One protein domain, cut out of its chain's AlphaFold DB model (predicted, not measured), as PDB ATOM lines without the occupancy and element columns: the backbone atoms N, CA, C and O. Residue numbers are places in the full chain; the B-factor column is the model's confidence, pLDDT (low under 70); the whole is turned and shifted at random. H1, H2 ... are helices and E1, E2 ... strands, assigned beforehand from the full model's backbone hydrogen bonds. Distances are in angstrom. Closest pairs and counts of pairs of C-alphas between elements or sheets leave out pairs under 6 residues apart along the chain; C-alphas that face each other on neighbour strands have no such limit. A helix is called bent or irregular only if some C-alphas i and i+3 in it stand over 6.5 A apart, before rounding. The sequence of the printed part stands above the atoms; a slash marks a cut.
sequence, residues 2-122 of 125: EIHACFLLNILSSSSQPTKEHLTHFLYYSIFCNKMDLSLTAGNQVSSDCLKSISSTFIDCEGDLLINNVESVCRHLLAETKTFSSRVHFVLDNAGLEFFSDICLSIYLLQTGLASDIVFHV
ATOM      1  N   GLU A   2      13.761 -44.138  22.575       71.56
ATOM      2  CA  GLU A   2      13.880 -45.357  21.746       71.56
ATOM      3  C   GLU A   2      13.210 -46.616  22.341       71.56
ATOM      4  O   GLU A   2      12.485 -47.307  21.634       71.56
ATOM      5  N   ILE A   3      13.338 -46.872  23.652       77.44
ATOM      6  CA  ILE A   3      12.738 -48.058  24.305       77.44
ATOM      7  C   ILE A   3      11.203 -48.058  24.233       77.44
ATOM      8  O   ILE A   3      10.604 -49.076  23.887       77.44
ATOM      9  N   HIS A   4      10.560 -46.928  24.539       82.06
ATOM     10  CA  HIS A   4       9.098 -46.820  24.501       82.06
ATOM     11  C   HIS A   4       8.570 -46.929  23.072       82.06
ATOM     12  O   HIS A   4       7.571 -47.609  22.836       82.06
ATOM     13  N   ALA A   5       9.282 -46.335  22.109       84.19
ATOM     14  CA  ALA A   5       8.958 -46.489  20.698       84.19
ATOM     15  C   ALA A   5       9.056 -47.959  20.262       84.19
ATOM     16  O   ALA A   5       8.103 -48.491  19.697       84.19
ATOM     17  N   CYS A   6      10.148 -48.656  20.600       85.19
ATOM     18  CA  CYS A   6      10.292 -50.087  20.324       85.19
ATOM     19  C   CYS A   6       9.188 -50.925  20.980       85.19
ATOM     20  O   CYS A   6       8.667 -51.840  20.348       85.19
ATOM     21  N   PHE A   7       8.805 -50.626  22.224       86.75
ATOM     22  CA  PHE A   7       7.724 -51.334  22.910       86.75
ATOM     23  C   PHE A   7       6.382 -51.172  22.181       86.75
ATOM     24  O   PHE A   7       5.737 -52.169  21.859       86.75
ATOM     25  N   LEU A   8       5.991 -49.934  21.856       90.12
ATOM     26  CA  LEU A   8       4.751 -49.641  21.129       90.12
ATOM     27  C   LEU A   8       4.735 -50.301  19.741       90.12
ATOM     28  O   LEU A   8       3.740 -50.914  19.353       90.12
ATOM     29  N   LEU A   9       5.856 -50.243  19.015       91.56
ATOM     30  CA  LEU A   9       6.001 -50.876  17.703       91.56
ATOM     31  C   LEU A   9       5.964 -52.409  17.780       91.56
ATOM     32  O   LEU A   9       5.398 -53.049  16.893       91.56
ATOM     33  N   ASN A  10       6.510 -53.012  18.840       90.56
ATOM     34  CA  ASN A  10       6.417 -54.456  19.072       90.56
ATOM     35  C   ASN A  10       4.971 -54.895  19.328       90.56
ATOM     36  O   ASN A  10       4.534 -55.903  18.767       90.56
ATOM     37  N   ILE A  11       4.206 -54.129  20.117       90.62
ATOM     38  CA  ILE A  11       2.771 -54.394  20.301       90.62
ATOM     39  C   ILE A  11       2.045 -54.298  18.957       90.62
ATOM     40  O   ILE A  11       1.313 -55.218  18.599       90.62
ATOM     41  N   LEU A  12       2.277 -53.240  18.174       93.25
ATOM     42  CA  LEU A  12       1.653 -53.072  16.855       93.25
ATOM     43  C   LEU A  12       1.954 -54.228  15.898       93.25
ATOM     44  O   LEU A  12       1.047 -54.765  15.262       93.25
ATOM     45  N   SER A  13       3.217 -54.643  15.836       91.75
ATOM     46  CA  SER A  13       3.679 -55.688  14.916       91.75
ATOM     47  C   SER A  13       3.143 -57.076  15.277       91.75
ATOM     48  O   SER A  13       3.012 -57.933  14.408       91.75
ATOM     49  N   SER A  14       2.829 -57.310  16.555       88.69
ATOM     50  CA  SER A  14       2.318 -58.592  17.060       88.69
ATOM     51  C   SER A  14       0.789 -58.650  17.176       88.69
ATOM     52  O   SER A  14       0.232 -59.723  17.410       88.69
ATOM     53  N   SER A  15       0.089 -57.526  16.994       88.50
ATOM     54  CA  SER A  15      -1.353 -57.432  17.234       88.50
ATOM     55  C   SER A  15      -2.183 -57.686  15.977       88.50
ATOM     56  O   SER A  15      -2.339 -56.809  15.133       88.50
ATOM     57  N   SER A  16      -2.783 -58.873  15.877       86.88
ATOM     58  CA  SER A  16      -3.766 -59.202  14.831       86.88
ATOM     59  C   SER A  16      -5.223 -59.046  15.280       86.88
ATOM     60  O   SER A  16      -6.121 -59.016  14.442       86.88
ATOM     61  N   GLN A  17      -5.467 -58.980  16.589       90.31
ATOM     62  CA  GLN A  17      -6.787 -58.873  17.209       90.31
ATOM     63  C   GLN A  17      -6.724 -57.913  18.399       90.31
ATOM     64  O   GLN A  17      -5.664 -57.790  19.028       90.31
ATOM     65  N   PRO A  18      -7.839 -57.245  18.736       91.56
ATOM     66  CA  PRO A  18      -7.845 -56.324  19.850       91.56
ATOM     67  C   PRO A  18      -7.861 -57.075  21.185       91.56
ATOM     68  O   PRO A  18      -8.662 -57.985  21.398       91.56
ATOM     69  N   THR A  19      -6.992 -56.676  22.112       94.00
ATOM     70  CA  THR A  19      -6.931 -57.210  23.474       94.00
ATOM     71  C   THR A  19      -7.010 -56.065  24.470       94.00
ATOM     72  O   THR A  19      -6.507 -54.964  24.237       94.00
ATOM     73  N   LYS A  20      -7.640 -56.334  25.614       93.19
ATOM     74  CA  LYS A  20      -7.714 -55.372  26.715       93.19
ATOM     75  C   LYS A  20      -6.320 -54.963  27.195       93.19
ATOM     76  O   LYS A  20      -6.104 -53.795  27.468       93.19
ATOM     77  N   GLU A  21      -5.385 -55.906  27.264       91.94
ATOM     78  CA  GLU A  21      -4.017 -55.651  27.721       91.94
ATOM     79  C   GLU A  21      -3.276 -54.655  26.820       91.94
ATOM     80  O   GLU A  21      -2.742 -53.661  27.309       91.94
ATOM     81  N   HIS A  22      -3.293 -54.867  25.500       93.12
ATOM     82  CA  HIS A  22      -2.653 -53.942  24.565       93.12
ATOM     83  C   HIS A  22      -3.323 -52.564  24.591       93.12
ATOM     84  O   HIS A  22      -2.619 -51.557  24.636       93.12
ATOM     85  N   LEU A  23      -4.662 -52.508  24.634       93.94
ATOM     86  CA  LEU A  23      -5.392 -51.245  24.795       93.94
ATOM     87  C   LEU A  23      -4.985 -50.508  26.069       93.94
ATOM     88  O   LEU A  23      -4.700 -49.316  26.010       93.94
ATOM     89  N   THR A  24      -4.921 -51.206  27.204       93.06
ATOM     90  CA  THR A  24      -4.493 -50.621  28.477       93.06
ATOM     91  C   THR A  24      -3.082 -50.046  28.371       93.06
ATOM     92  O   THR A  24      -2.868 -48.914  28.796       93.06
ATOM     93  N   HIS A  25      -2.136 -50.760  27.747       91.75
ATOM     94  CA  HIS A  25      -0.789 -50.230  27.526       91.75
ATOM     95  C   HIS A  25      -0.800 -48.949  26.686       91.75
ATOM     96  O   HIS A  25      -0.180 -47.965  27.082       91.75
ATOM     97  N   PHE A  26      -1.513 -48.923  25.557       93.56
ATOM     98  CA  PHE A  26      -1.594 -47.713  24.736       93.56
ATOM     99  C   PHE A  26      -2.261 -46.542  25.468       93.56
ATOM    100  O   PHE A  26      -1.780 -45.417  25.370       93.56
ATOM    101  N   LEU A  27      -3.337 -46.794  26.220       93.19
ATOM    102  CA  LEU A  27      -4.028 -45.759  26.992       93.19
ATOM    103  C   LEU A  27      -3.135 -45.197  28.100       93.19
ATOM    104  O   LEU A  27      -3.056 -43.983  28.260       93.19
ATOM    105  N   TYR A  28      -2.409 -46.048  28.824       91.12
ATOM    106  CA  TYR A  28      -1.446 -45.570  29.813       91.12
ATOM    107  C   TYR A  28      -0.266 -44.833  29.181       91.12
ATOM    108  O   TYR A  28       0.209 -43.865  29.771       91.12
ATOM    109  N   TYR A  29       0.170 -45.206  27.975       89.62
ATOM    110  CA  TYR A  29       1.125 -44.392  27.225       89.62
ATOM    111  C   TYR A  29       0.577 -43.000  26.910       89.62
ATOM    112  O   TYR A  29       1.247 -42.026  27.232       89.62
ATOM    113  N   SER A  30      -0.640 -42.902  26.375       88.62
ATOM    114  CA  SER A  30      -1.279 -41.614  26.066       88.62
ATOM    115  C   SER A  30      -1.436 -40.734  27.323       88.62
ATOM    116  O   SER A  30      -1.182 -39.535  27.277       88.62
ATOM    117  N   ILE A  31      -1.734 -41.326  28.489       89.06
ATOM    118  CA  ILE A  31      -1.880 -40.591  29.762       89.06
ATOM    119  C   ILE A  31      -0.529 -40.167  30.364       89.06
ATOM    120  O   ILE A  31      -0.369 -39.031  30.815       89.06
ATOM    121  N   PHE A  32       0.444 -41.079  30.429       87.50
ATOM    122  CA  PHE A  32       1.676 -40.886  31.201       87.50
ATOM    123  C   PHE A  32       2.893 -40.509  30.359       87.50
ATOM    124  O   PHE A  32       3.972 -40.317  30.924       87.50
ATOM    125  N   CYS A  33       2.755 -40.368  29.038       81.50
ATOM    126  CA  CYS A  33       3.853 -40.024  28.133       81.50
ATOM    127  C   CYS A  33       4.657 -38.815  28.612       81.50
ATOM    128  O   CYS A  33       5.882 -38.880  28.654       81.50
ATOM    129  N   ASN A  34       3.981 -37.764  29.083       76.44
ATOM    130  CA  ASN A  34       4.637 -36.560  29.603       76.44
ATOM    131  C   ASN A  34       5.516 -36.835  30.832       76.44
ATOM    132  O   ASN A  34       6.592 -36.259  30.976       76.44
ATOM    133  N   LYS A  35       5.089 -37.747  31.712       75.31
ATOM    134  CA  LYS A  35       5.875 -38.177  32.876       75.31
ATOM    135  C   LYS A  35       7.025 -39.100  32.454       75.31
ATOM    136  O   LYS A  35       8.134 -38.980  32.973       75.31
ATOM    137  N   MET A  36       6.778 -39.995  31.498       69.44
ATOM    138  CA  MET A  36       7.771 -40.948  30.994       69.44
ATOM    139  C   MET A  36       8.897 -40.268  30.210       69.44
ATOM    140  O   MET A  36      10.059 -40.638  30.385       69.44
ATOM    141  N   ASP A  37       8.591 -39.236  29.422       64.25
ATOM    142  CA  ASP A  37       9.587 -38.489  28.643       64.25
ATOM    143  C   ASP A  37      10.611 -37.771  29.543       64.25
ATOM    144  O   ASP A  37      11.795 -37.699  29.221       64.25
ATOM    145  N   LEU A  38      10.199 -37.358  30.747       57.66
ATOM    146  CA  LEU A  38      11.093 -36.782  31.759       57.66
ATOM    147  C   LEU A  38      11.952 -37.834  32.479       57.66
ATOM    148  O   LEU A  38      13.079 -37.552  32.880       57.66
ATOM    149  N   SER A  39      11.451 -39.063  32.642       58.34
ATOM    150  CA  SER A  39      12.224 -40.166  33.243       58.34
ATOM    151  C   SER A  39      13.297 -40.733  32.296       58.34
ATOM    152  O   SER A  39      14.295 -41.311  32.730       58.34
ATOM    153  N   LEU A  40      13.124 -40.511  30.990       49.72
ATOM    154  CA  LEU A  40      13.968 -41.014  29.907       49.72
ATOM    155  C   LEU A  40      15.363 -40.380  29.816       49.72
ATOM    156  O   LEU A  40      16.229 -40.934  29.136       49.72
ATOM    157  N   THR A  41      15.631 -39.272  30.510       48.69
ATOM    158  CA  THR A  41      16.974 -38.663  30.564       48.69
ATOM    159  C   THR A  41      18.004 -39.468  31.373       48.69
ATOM    160  O   THR A  41      19.165 -39.072  31.426       48.69
ATOM    161  N   ALA A  42      17.632 -40.608  31.971       48.56
ATOM    162  CA  ALA A  42      18.519 -41.405  32.829       48.56
ATOM    163  C   ALA A  42      19.389 -42.473  32.114       48.56
ATOM    164  O   ALA A  42      20.223 -43.094  32.766       48.56
ATOM    165  N   GLY A  43      19.268 -42.672  30.792       46.22
ATOM    166  CA  GLY A  43      20.312 -43.349  29.994       46.22
ATOM    167  C   GLY A  43      20.402 -44.887  30.045       46.22
ATOM    168  O   GLY A  43      21.492 -45.426  29.849       46.22
ATOM    169  N   ASN A  44      19.306 -45.622  30.260       49.72
ATOM    170  CA  ASN A  44      19.354 -47.093  30.245       49.72
ATOM    171  C   ASN A  44      19.301 -47.680  28.818       49.72
ATOM    172  O   ASN A  44      18.453 -47.302  28.010       49.72
ATOM    173  N   GLN A  45      20.203 -48.625  28.524       46.69
ATOM    174  CA  GLN A  45      20.255 -49.374  27.260       46.69
ATOM    175  C   GLN A  45      19.125 -50.411  27.156       46.69
ATOM    176  O   GLN A  45      18.685 -50.976  28.157       46.69
ATOM    177  N   VAL A  46      18.686 -50.684  25.924       50.22
ATOM    178  CA  VAL A  46      17.574 -51.590  25.604       50.22
ATOM    179  C   VAL A  46      17.981 -53.048  25.877       50.22
ATOM    180  O   VAL A  46      18.752 -53.634  25.123       50.22
ATOM    181  N   SER A  47      17.442 -53.655  26.934       50.78
ATOM    182  CA  SER A  47      17.505 -55.105  27.182       50.78
ATOM    183  C   SER A  47      16.097 -55.706  27.268       50.78
ATOM    184  O   SER A  47      15.120 -54.987  27.485       50.78
ATOM    185  N   SER A  48      15.963 -57.031  27.142       51.47
ATOM    186  CA  SER A  48      14.685 -57.740  27.356       51.47
ATOM    187  C   SER A  48      14.071 -57.477  28.739       51.47
ATOM    188  O   SER A  48      12.853 -57.546  28.899       51.47
ATOM    189  N   ASP A  49      14.897 -57.130  29.729       55.31
ATOM    190  CA  ASP A  49      14.454 -56.789  31.082       55.31
ATOM    191  C   ASP A  49      13.804 -55.399  31.152       55.31
ATOM    192  O   ASP A  49      12.915 -55.176  31.974       55.31
ATOM    193  N   CYS A  50      14.146 -54.485  30.234       51.84
ATOM    194  CA  CYS A  50      13.491 -53.178  30.139       51.84
ATOM    195  C   CYS A  50      12.015 -53.289  29.727       51.84
ATOM    196  O   CYS A  50      11.205 -52.483  30.172       51.84
ATOM    197  N   LEU A  51      11.629 -54.298  28.934       56.88
ATOM    198  CA  LEU A  51      10.224 -54.500  28.547       56.88
ATOM    199  C   LEU A  51       9.369 -54.947  29.741       56.88
ATOM    200  O   LEU A  51       8.257 -54.458  29.916       56.88
ATOM    201  N   LYS A  52       9.910 -55.818  30.605       60.81
ATOM    202  CA  LYS A  52       9.261 -56.177  31.879       60.81
ATOM    203  C   LYS A  52       9.160 -54.971  32.813       60.81
ATOM    204  O   LYS A  52       8.135 -54.799  33.463       60.81
ATOM    205  N   SER A  53      10.195 -54.129  32.823       64.75
ATOM    206  CA  SER A  53      10.224 -52.880  33.590       64.75
ATOM    207  C   SER A  53       9.106 -51.909  33.179       64.75
ATOM    208  O   SER A  53       8.496 -51.262  34.028       64.75
ATOM    209  N   ILE A  54       8.777 -51.836  31.883       68.00
ATOM    210  CA  ILE A  54       7.670 -51.007  31.376       68.00
ATOM    211  C   ILE A  54       6.323 -51.503  31.916       68.00
ATOM    212  O   ILE A  54       5.535 -50.704  32.414       68.00
ATOM    213  N   SER A  55       6.071 -52.815  31.890       65.00
ATOM    214  CA  SER A  55       4.839 -53.382  32.453       65.00
ATOM    215  C   SER A  55       4.708 -53.113  33.955       65.00
ATOM    216  O   SER A  55       3.624 -52.761  34.410       65.00
ATOM    217  N   SER A  56       5.799 -53.206  34.726       66.06
ATOM    218  CA  SER A  56       5.778 -52.818  36.146       66.06
ATOM    219  C   SER A  56       5.599 -51.311  36.350       66.06
ATOM    220  O   SER A  56       4.908 -50.914  37.279       66.06
ATOM    221  N   THR A  57       6.131 -50.474  35.453       68.38
ATOM    222  CA  THR A  57       5.953 -49.010  35.509       68.38
ATOM    223  C   THR A  57       4.474 -48.632  35.426       68.38
ATOM    224  O   THR A  57       4.028 -47.724  36.118       68.38
ATOM    225  N   PHE A  58       3.680 -49.352  34.627       71.19
ATOM    226  CA  PHE A  58       2.243 -49.090  34.531       71.19
ATOM    227  C   PHE A  58       1.460 -49.420  35.799       71.19
ATOM    228  O   PHE A  58       0.483 -48.734  36.087       71.19
ATOM    229  N   ILE A  59       1.902 -50.420  36.566       68.81
ATOM    230  CA  ILE A  59       1.308 -50.744  37.869       68.81
ATOM    231  C   ILE A  59       1.529 -49.578  38.838       68.81
ATOM    232  O   ILE A  59       0.597 -49.165  39.526       68.81
ATOM    233  N   ASP A  60       2.733 -49.006  38.845       72.19
ATOM    234  CA  ASP A  60       3.048 -47.851  39.688       72.19
ATOM    235  C   ASP A  60       2.270 -46.600  39.243       72.19
ATOM    236  O   ASP A  60       1.725 -45.874  40.073       72.19
ATOM    237  N   CYS A  61       2.149 -46.375  37.929       73.62
ATOM    238  CA  CYS A  61       1.401 -45.245  37.380       73.62
ATOM    239  C   CYS A  61      -0.111 -45.330  37.637       73.62
ATOM    240  O   CYS A  61      -0.756 -44.297  37.789       73.62
ATOM    241  N   GLU A  62      -0.697 -46.525  37.723       80.19
ATOM    242  CA  GLU A  62      -2.122 -46.669  38.040       80.19
ATOM    243  C   GLU A  62      -2.476 -46.044  39.401       80.19
ATOM    244  O   GLU A  62      -3.524 -45.411  39.530       80.19
ATOM    245  N   GLY A  63      -1.573 -46.135  40.385       82.88
ATOM    246  CA  GLY A  63      -1.734 -45.505  41.699       82.88
ATOM    247  C   GLY A  63      -1.682 -43.973  41.682       82.88
ATOM    248  O   GLY A  63      -2.179 -43.338  42.611       82.88
ATOM    249  N   ASP A  64      -1.128 -43.372  40.624       84.56
ATOM    250  CA  ASP A  64      -1.061 -41.916  40.455       84.56
ATOM    251  C   ASP A  64      -2.363 -41.321  39.876       84.56
ATOM    252  O   ASP A  64      -2.529 -40.097  39.845       84.56
ATOM    253  N   LEU A  65      -3.301 -42.154  39.402       87.62
ATOM    254  CA  LEU A  65      -4.577 -41.690  38.852       87.62
ATOM    255  C   LEU A  65      -5.584 -41.387  39.963       87.62
ATOM    256  O   LEU A  65      -6.060 -42.282  40.656       87.62
ATOM    257  N   LEU A  66      -6.016 -40.126  40.055       92.94
ATOM    258  CA  LEU A  66      -7.126 -39.734  40.935       92.94
ATOM    259  C   LEU A  66      -8.450 -40.407  40.538       92.94
ATOM    260  O   LEU A  66      -9.261 -40.750  41.396       92.94
ATOM    261  N   ILE A  67      -8.682 -40.569  39.232       94.12
ATOM    262  CA  ILE A  67      -9.840 -41.261  38.661       94.12
ATOM    263  C   ILE A  67      -9.333 -42.116  37.501       94.12
ATOM    264  O   ILE A  67      -8.741 -41.592  36.559       94.12
ATOM    265  N   ASN A  68      -9.589 -43.423  37.554       92.62
ATOM    266  CA  ASN A  68      -9.196 -44.357  36.503       92.62
ATOM    267  C   ASN A  68     -10.431 -44.908  35.769       92.62
ATOM    268  O   ASN A  68     -11.180 -45.727  36.304       92.62
ATOM    269  N   ASN A  69     -10.637 -44.471  34.523       95.31
ATOM    270  CA  ASN A  69     -11.704 -44.973  33.650       95.31
ATOM    271  C   ASN A  69     -11.206 -45.902  32.531       95.31
ATOM    272  O   ASN A  69     -12.009 -46.277  31.671       95.31
ATOM    273  N   VAL A  70      -9.935 -46.315  32.546       93.38
ATOM    274  CA  VAL A  70      -9.326 -47.144  31.489       93.38
ATOM    275  C   VAL A  70     -10.124 -48.428  31.250       93.38
ATOM    276  O   VAL A  70     -10.445 -48.747  30.108       93.38
ATOM    277  N   GLU A  71     -10.572 -49.099  32.315       93.69
ATOM    278  CA  GLU A  71     -11.422 -50.296  32.218       93.69
ATOM    279  C   GLU A  71     -12.700 -50.054  31.402       93.69
ATOM    280  O   GLU A  71     -13.113 -50.873  30.578       93.69
ATOM    281  N   SER A  72     -13.353 -48.917  31.648       94.50
ATOM    282  CA  SER A  72     -14.600 -48.566  30.979       94.50
ATOM    283  C   SER A  72     -14.369 -48.261  29.504       94.50
ATOM    284  O   SER A  72     -15.176 -48.674  28.673       94.50
ATOM    285  N   VAL A  73     -13.264 -47.585  29.182       93.69
ATOM    286  CA  VAL A  73     -12.869 -47.278  27.803       93.69
ATOM    287  C   VAL A  73     -12.547 -48.562  27.040       93.69
ATOM    288  O   VAL A  73     -13.116 -48.786  25.974       93.69
ATOM    289  N   CYS A  74     -11.727 -49.456  27.606       94.56
ATOM    290  CA  CYS A  74     -11.404 -50.745  26.986       94.56
ATOM    291  C   CYS A  74     -12.666 -51.569  26.710       94.56
ATOM    292  O   CYS A  74     -12.849 -52.085  25.609       94.56
ATOM    293  N   ARG A  75     -13.573 -51.659  27.690       93.88
ATOM    294  CA  ARG A  75     -14.847 -52.373  27.534       93.88
ATOM    295  C   ARG A  75     -15.724 -51.765  26.441       93.88
ATOM    296  O   ARG A  75     -16.326 -52.519  25.685       93.88
ATOM    297  N   HIS A  76     -15.798 -50.437  26.358       92.12
ATOM    298  CA  HIS A  76     -16.565 -49.756  25.317       92.12
ATOM    299  C   HIS A  76     -15.994 -50.043  23.922       92.12
ATOM    300  O   HIS A  76     -16.723 -50.528  23.061       92.12
ATOM    301  N   LEU A  77     -14.684 -49.855  23.729       91.38
ATOM    302  CA  LEU A  77     -14.024 -50.081  22.440       91.38
ATOM    303  C   LEU A  77     -14.138 -51.539  21.975       91.38
ATOM    304  O   LEU A  77     -14.461 -51.797  20.821       91.38
ATOM    305  N   LEU A  78     -13.932 -52.505  22.875       91.00
ATOM    306  CA  LEU A  78     -14.031 -53.929  22.536       91.00
ATOM    307  C   LEU A  78     -15.474 -54.361  22.210       91.00
ATOM    308  O   LEU A  78     -15.669 -55.276  21.409       91.00
ATOM    309  N   ALA A  79     -16.483 -53.715  22.805       86.62
ATOM    310  CA  ALA A  79     -17.894 -54.022  22.566       86.62
ATOM    311  C   ALA A  79     -18.431 -53.456  21.235       86.62
ATOM    312  O   ALA A  79     -19.269 -54.103  20.605       86.62
ATOM    313  N   GLU A  80     -17.936 -52.293  20.799       68.81
ATOM    314  CA  GLU A  80     -18.348 -51.587  19.568       68.81
ATOM    315  C   GLU A  80     -17.860 -52.256  18.267       68.81
ATOM    316  O   GLU A  80     -18.281 -51.885  17.177       68.81
ATOM    317  N   THR A  81     -17.050 -53.316  18.341       60.41
ATOM    318  CA  THR A  81     -16.588 -54.096  17.166       60.41
ATOM    319  C   THR A  81     -17.705 -54.739  16.331       60.41
ATOM    320  O   THR A  81     -17.437 -55.362  15.304       60.41
ATOM    321  N   LYS A  82     -18.968 -54.621  16.758       57.78
ATOM    322  CA  LYS A  82     -20.139 -55.226  16.107       57.78
ATOM    323  C   LYS A  82     -20.977 -54.245  15.284       57.78
ATOM    324  O   LYS A  82     -21.906 -54.686  14.609       57.78
ATOM    325  N   THR A  83     -20.682 -52.948  15.326       55.91
ATOM    326  CA  THR A  83     -21.477 -51.892  14.681       55.91
ATOM    327  C   THR A  83     -20.706 -51.269  13.514       55.91
ATOM    328  O   THR A  83     -19.540 -50.901  13.618       55.91
ATOM    329  N   PHE A  84     -21.353 -51.203  12.346       53.91
ATOM    330  CA  PHE A  84     -20.762 -50.701  11.106       53.91
ATOM    331  C   PHE A  84     -20.443 -49.201  11.241       53.91
ATOM    332  O   PHE A  84     -21.351 -48.376  11.183       53.91
ATOM    333  N   SER A  85     -19.150 -48.880  11.363       64.00
ATOM    334  CA  SER A  85     -18.535 -47.540  11.445       64.00
ATOM    335  C   SER A  85     -18.365 -46.955  12.856       64.00
ATOM    336  O   SER A  85     -19.090 -46.057  13.280       64.00
ATOM    337  N   SER A  86     -17.328 -47.412  13.566       85.12
ATOM    338  CA  SER A  86     -16.771 -46.699  14.719       85.12
ATOM    339  C   SER A  86     -15.732 -45.674  14.241       85.12
ATOM    340  O   SER A  86     -14.800 -45.998  13.498       85.12
ATOM    341  N   ARG A  87     -15.894 -44.409  14.637       92.19
ATOM    342  CA  ARG A  87     -14.938 -43.325  14.371       92.19
ATOM    343  C   ARG A  87     -14.373 -42.822  15.689       92.19
ATOM    344  O   ARG A  87     -15.141 -42.487  16.586       92.19
ATOM    345  N   VAL A  88     -13.050 -42.722  15.790       94.50
ATOM    346  CA  VAL A  88     -12.371 -42.246  17.004       94.50
ATOM    347  C   VAL A  88     -11.701 -40.904  16.736       94.50
ATOM    348  O   VAL A  88     -11.008 -40.718  15.737       94.50
ATOM    349  N   HIS A  89     -11.948 -39.947  17.625       96.75
ATOM    350  CA  HIS A  89     -11.399 -38.599  17.548       96.75
ATOM    351  C   HIS A  89     -10.319 -38.434  18.617       96.75
ATOM    352  O   HIS A  89     -10.581 -38.663  19.795       96.75
ATOM    353  N   PHE A  90      -9.134 -37.996  18.206       96.94
ATOM    354  CA  PHE A  90      -8.033 -37.613  19.083       96.94
ATOM    355  C   PHE A  90      -7.947 -36.092  19.111       96.94
ATOM    356  O   PHE A  90      -7.778 -35.466  18.066       96.94
ATOM    357  N   VAL A  91      -8.072 -35.494  20.292       96.94
ATOM    358  CA  VAL A  91      -7.804 -34.067  20.505       96.94
ATOM    359  C   VAL A  91      -6.416 -33.970  21.118       96.94
ATOM    360  O   VAL A  91      -6.234 -34.362  22.265       96.94
ATOM    361  N   LEU A  92      -5.444 -33.529  20.322       94.69
ATOM    362  CA  LEU A  92      -4.026 -33.640  20.660       94.69
ATOM    363  C   LEU A  92      -3.573 -32.515  21.596       94.69
ATOM    364  O   LEU A  92      -3.984 -31.362  21.420       94.69
ATOM    365  N   ASP A  93      -2.676 -32.832  22.535       92.19
ATOM    366  CA  ASP A  93      -2.092 -31.846  23.447       92.19
ATOM    367  C   ASP A  93      -0.628 -31.523  23.108       92.19
ATOM    368  O   ASP A  93      -0.365 -30.408  22.629       92.19
ATOM    369  N   ASN A  94       0.303 -32.471  23.289       90.75
ATOM    370  CA  ASN A  94       1.734 -32.257  23.025       90.75
ATOM    371  C   ASN A  94       2.274 -33.036  21.820       90.75
ATOM    372  O   ASN A  94       1.846 -34.138  21.485       90.75
ATOM    373  N   ALA A  95       3.291 -32.456  21.179       89.31
ATOM    374  CA  ALA A  95       4.099 -33.136  20.170       89.31
ATOM    375  C   ALA A  95       5.132 -34.086  20.818       89.31
ATOM    376  O   ALA A  95       5.264 -34.157  22.037       89.31
ATOM    377  N   GLY A  96       5.913 -34.798  20.002       88.44
ATOM    378  CA  GLY A  96       6.977 -35.681  20.492       88.44
ATOM    379  C   GLY A  96       6.462 -37.072  20.856       88.44
ATOM    380  O   GLY A  96       5.734 -37.678  20.069       88.44
ATOM    381  N   LEU A  97       6.876 -37.600  22.014       86.38
ATOM    382  CA  LEU A  97       6.538 -38.969  22.421       86.38
ATOM    383  C   LEU A  97       5.029 -39.152  22.650       86.38
ATOM    384  O   LEU A  97       4.500 -40.199  22.287       86.38
ATOM    385  N   GLU A  98       4.344 -38.133  23.181       90.44
ATOM    386  CA  GLU A  98       2.886 -38.144  23.369       90.44
ATOM    387  C   GLU A  98       2.173 -38.348  22.025       90.44
ATOM    388  O   GLU A  98       1.546 -39.388  21.815       90.44
ATOM    389  N   PHE A  99       2.402 -37.453  21.059       93.12
ATOM    390  CA  PHE A  99       1.827 -37.587  19.720       93.12
ATOM    391  C   PHE A  99       2.219 -38.894  19.013       93.12
ATOM    392  O   PHE A  99       1.392 -39.510  18.343       93.12
ATOM    393  N   PHE A 100       3.463 -39.359  19.170       93.06
ATOM    394  CA  PHE A 100       3.873 -40.661  18.637       93.06
ATOM    395  C   PHE A 100       3.049 -41.806  19.243       93.06
ATOM    396  O   PHE A 100       2.593 -42.690  18.520       93.06
ATOM    397  N   SER A 101       2.825 -41.781  20.559       92.88
ATOM    398  CA  SER A 101       2.018 -42.792  21.241       92.88
ATOM    399  C   SER A 101       0.552 -42.762  20.806       92.88
ATOM    400  O   SER A 101      -0.025 -43.827  20.573       92.88
ATOM    401  N   ASP A 102      -0.012 -41.571  20.578       95.75
ATOM    402  CA  ASP A 102      -1.368 -41.404  20.049       95.75
ATOM    403  C   ASP A 102      -1.484 -41.936  18.614       95.75
ATOM    404  O   ASP A 102      -2.455 -42.621  18.279       95.75
ATOM    405  N   ILE A 103      -0.471 -41.703  17.769       96.75
ATOM    406  CA  ILE A 103      -0.395 -42.316  16.436       96.75
ATOM    407  C   ILE A 103      -0.376 -43.840  16.565       96.75
ATOM    408  O   ILE A 103      -1.160 -44.510  15.892       96.75
ATOM    409  N   CYS A 104       0.473 -44.406  17.424       96.44
ATOM    410  CA  CYS A 104       0.529 -45.854  17.603       96.44
ATOM    411  C   CYS A 104      -0.813 -46.431  18.077       96.44
ATOM    412  O   CYS A 104      -1.268 -47.426  17.516       96.44
ATOM    413  N   LEU A 105      -1.485 -45.789  19.036       96.75
ATOM    414  CA  LEU A 105      -2.830 -46.186  19.454       96.75
ATOM    415  C   LEU A 105      -3.808 -46.120  18.273       96.75
ATOM    416  O   LEU A 105      -4.535 -47.077  18.028       96.75
ATOM    417  N   SER A 106      -3.796 -45.048  17.482       97.00
ATOM    418  CA  SER A 106      -4.690 -44.925  16.326       97.00
ATOM    419  C   SER A 106      -4.489 -46.031  15.279       97.00
ATOM    420  O   SER A 106      -5.466 -46.599  14.787       97.00
ATOM    421  N   ILE A 107      -3.234 -46.400  14.995       97.00
ATOM    422  CA  ILE A 107      -2.895 -47.499  14.085       97.00
ATOM    423  C   ILE A 107      -3.398 -48.815  14.665       97.00
ATOM    424  O   ILE A 107      -4.004 -49.600  13.943       97.00
ATOM    425  N   TYR A 108      -3.200 -49.042  15.965       96.19
ATOM    426  CA  TYR A 108      -3.708 -50.233  16.636       96.19
ATOM    427  C   TYR A 108      -5.230 -50.349  16.498       96.19
ATOM    428  O   TYR A 108      -5.729 -51.415  16.133       96.19
ATOM    429  N   LEU A 109      -5.966 -49.258  16.740       95.00
ATOM    430  CA  LEU A 109      -7.427 -49.237  16.625       95.00
ATOM    431  C   LEU A 109      -7.887 -49.575  15.200       95.00
ATOM    432  O   LEU A 109      -8.807 -50.373  15.036       95.00
ATOM    433  N   LEU A 110      -7.230 -49.014  14.181       94.00
ATOM    434  CA  LEU A 110      -7.519 -49.303  12.773       94.00
ATOM    435  C   LEU A 110      -7.177 -50.754  12.400       94.00
ATOM    436  O   LEU A 110      -8.007 -51.470  11.847       94.00
ATOM    437  N   GLN A 111      -5.966 -51.212  12.731       94.12
ATOM    438  CA  GLN A 111      -5.453 -52.538  12.363       94.12
ATOM    439  C   GLN A 111      -6.256 -53.677  13.002       94.12
ATOM    440  O   GLN A 111      -6.411 -54.740  12.404       94.12
ATOM    441  N   THR A 112      -6.778 -53.460  14.209       92.75
ATOM    442  CA  THR A 112      -7.584 -54.451  14.938       92.75
ATOM    443  C   THR A 112      -9.088 -54.328  14.681       92.75
ATOM    444  O   THR A 112      -9.861 -55.119  15.220       92.75
ATOM    445  N   GLY A 113      -9.515 -53.363  13.858       91.31
ATOM    446  CA  GLY A 113     -10.923 -53.135  13.530       91.31
ATOM    447  C   GLY A 113     -11.748 -52.511  14.661       91.31
ATOM    448  O   GLY A 113     -12.974 -52.533  14.598       91.31
ATOM    449  N   LEU A 114     -11.104 -51.952  15.691       92.12
ATOM    450  CA  LEU A 114     -11.777 -51.181  16.747       92.12
ATOM    451  C   LEU A 114     -12.252 -49.810  16.252       92.12
ATOM    452  O   LEU A 114     -13.197 -49.250  16.808       92.12
ATOM    453  N   ALA A 115     -11.606 -49.275  15.217       93.56
ATOM    454  CA  ALA A 115     -11.988 -48.057  14.518       93.56
ATOM    455  C   ALA A 115     -11.973 -48.287  13.003       93.56
ATOM    456  O   ALA A 115     -11.105 -48.977  12.477       93.56
ATOM    457  N   SER A 116     -12.916 -47.665  12.306       92.88
ATOM    458  CA  SER A 116     -12.936 -47.557  10.840       92.88
ATOM    459  C   SER A 116     -12.357 -46.234  10.339       92.88
ATOM    460  O   SER A 116     -11.827 -46.176   9.236       92.88
ATOM    461  N   ASP A 117     -12.421 -45.194  11.170       94.62
ATOM    462  CA  ASP A 117     -11.951 -43.847  10.863       94.62
ATOM    463  C   ASP A 117     -11.271 -43.238  12.094       94.62
ATOM    464  O   ASP A 117     -11.781 -43.347  13.214       94.62
ATOM    465  N   ILE A 118     -10.166 -42.525  11.872       97.00
ATOM    466  CA  ILE A 118      -9.470 -41.736  12.894       97.00
ATOM    467  C   ILE A 118      -9.460 -40.270  12.469       97.00
ATOM    468  O   ILE A 118      -9.138 -39.953  11.326       97.00
ATOM    469  N   VAL A 119      -9.771 -39.367  13.401       97.94
ATOM    470  CA  VAL A 119      -9.672 -37.915  13.192       97.94
ATOM    471  C   VAL A 119      -8.766 -37.305  14.252       97.94
ATOM    472  O   VAL A 119      -9.057 -37.404  15.441       97.94
ATOM    473  N   PHE A 120      -7.705 -36.627  13.820       97.81
ATOM    474  CA  PHE A 120      -6.833 -35.848  14.696       97.81
ATOM    475  C   PHE A 120      -7.222 -34.371  14.666       97.81
ATOM    476  O   PHE A 120      -7.243 -33.747  13.604       97.81
ATOM    477  N   HIS A 121      -7.500 -33.806  15.836       97.38
ATOM    478  CA  HIS A 121      -7.720 -32.378  16.040       97.38
ATOM    479  C   HIS A 121      -6.436 -31.778  16.604       97.38
ATOM    480  O   HIS A 121      -6.049 -32.077  17.734       97.38
ATOM    481  N   VAL A 122      -5.766 -30.962  15.793       95.31
ATOM    482  CA  VAL A 122      -4.534 -30.248  16.155       95.31
ATOM    483  C   VAL A 122      -4.838 -28.806  16.557       95.31
ATOM    484  O   VAL A 122      -5.840 -28.227  16.130       95.31
TER     485      VAL A 122
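Overview. This is residues 2 to 122 of the 125 residues of the protein "Sugar phosphate phosphatase" of Myxobolus squamalis (UniProt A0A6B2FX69). Three helical pieces, H1, H2a and H5, stand side by side as an up-and-down bundle, with a small parallel sheet, E1 beside E2, next to H5. H2 bends sharply into its second arm, H2b, and H4 packs on H2a. The 121 printed residues, mostly helix in class, hold five named helices and two named strands in the order H1 H2 H3 H4 E1 H5 E2. The whole is compact, with a radius of gyration of the C-alphas of 14.4 A, and spans 46 by 28 by 25 A.

Arrangement. H1, residues 2 to 14, touches H5, residues 97 to 111, the same way at a shallow tilt of 3 degrees, closest at C-alphas Leu 12 and Tyr 108, 6.1 A. H2, residues 20 to 42, assigned as one helix by its hydrogen bonds, is bent: C-alphas 31 and 34 are 7.7 A apart, and arms H2a, 20 to 31, and H2b, 34 to 42, stand about perpendicular at 84 degrees. H2a touches H5, opposite ways at 29 degrees, a shallow tilt, closest at C-alphas Phe 26 and Leu 105, 5.6 A. H3, residues 48 to 62, is close to H2a but not clearly touching, closest at C-alphas Tyr 28 and Phe 58, 6.9 A. H4, residues 70 to 82, only just irregular with C-alphas 79 and 82 6.9 A apart, touches H2a at C-alphas Lys 20 and Cys 74, 5.9 A. E1, residues 87 to 91, and E2, residues 117 to 121, are parallel, with N 88 and O 117 2.9 A apart, within hydrogen-bond range; E1, H5, E2 form a strand-helix-strand unit, parallel neighbours joined through a helix, with a right-handed crossover. Every O i to N i+4 pair is within range in H1, H2a and H5, against 2 of 5 in H2b, with 3 of 6 O i to N i+3 pairs, 9 of 11 in H3 and 7 of 9 in H4.

Along the chain. H1 begins at C-alpha 2 (13.880, -45.357, 21.746) and E2 ends at C-alpha 121 (-7.720, -32.378, 16.040). H3 measures 22.8 A, H5 20.7 A.

Size, cuts and confidence. C-alphas Ala 42 and Phe 84, the farthest apart, are 45.8 A apart. The printed part has no cut and no long link. The pLDDT is under 70 at residues 36 to 57, 59 and 80 to 85.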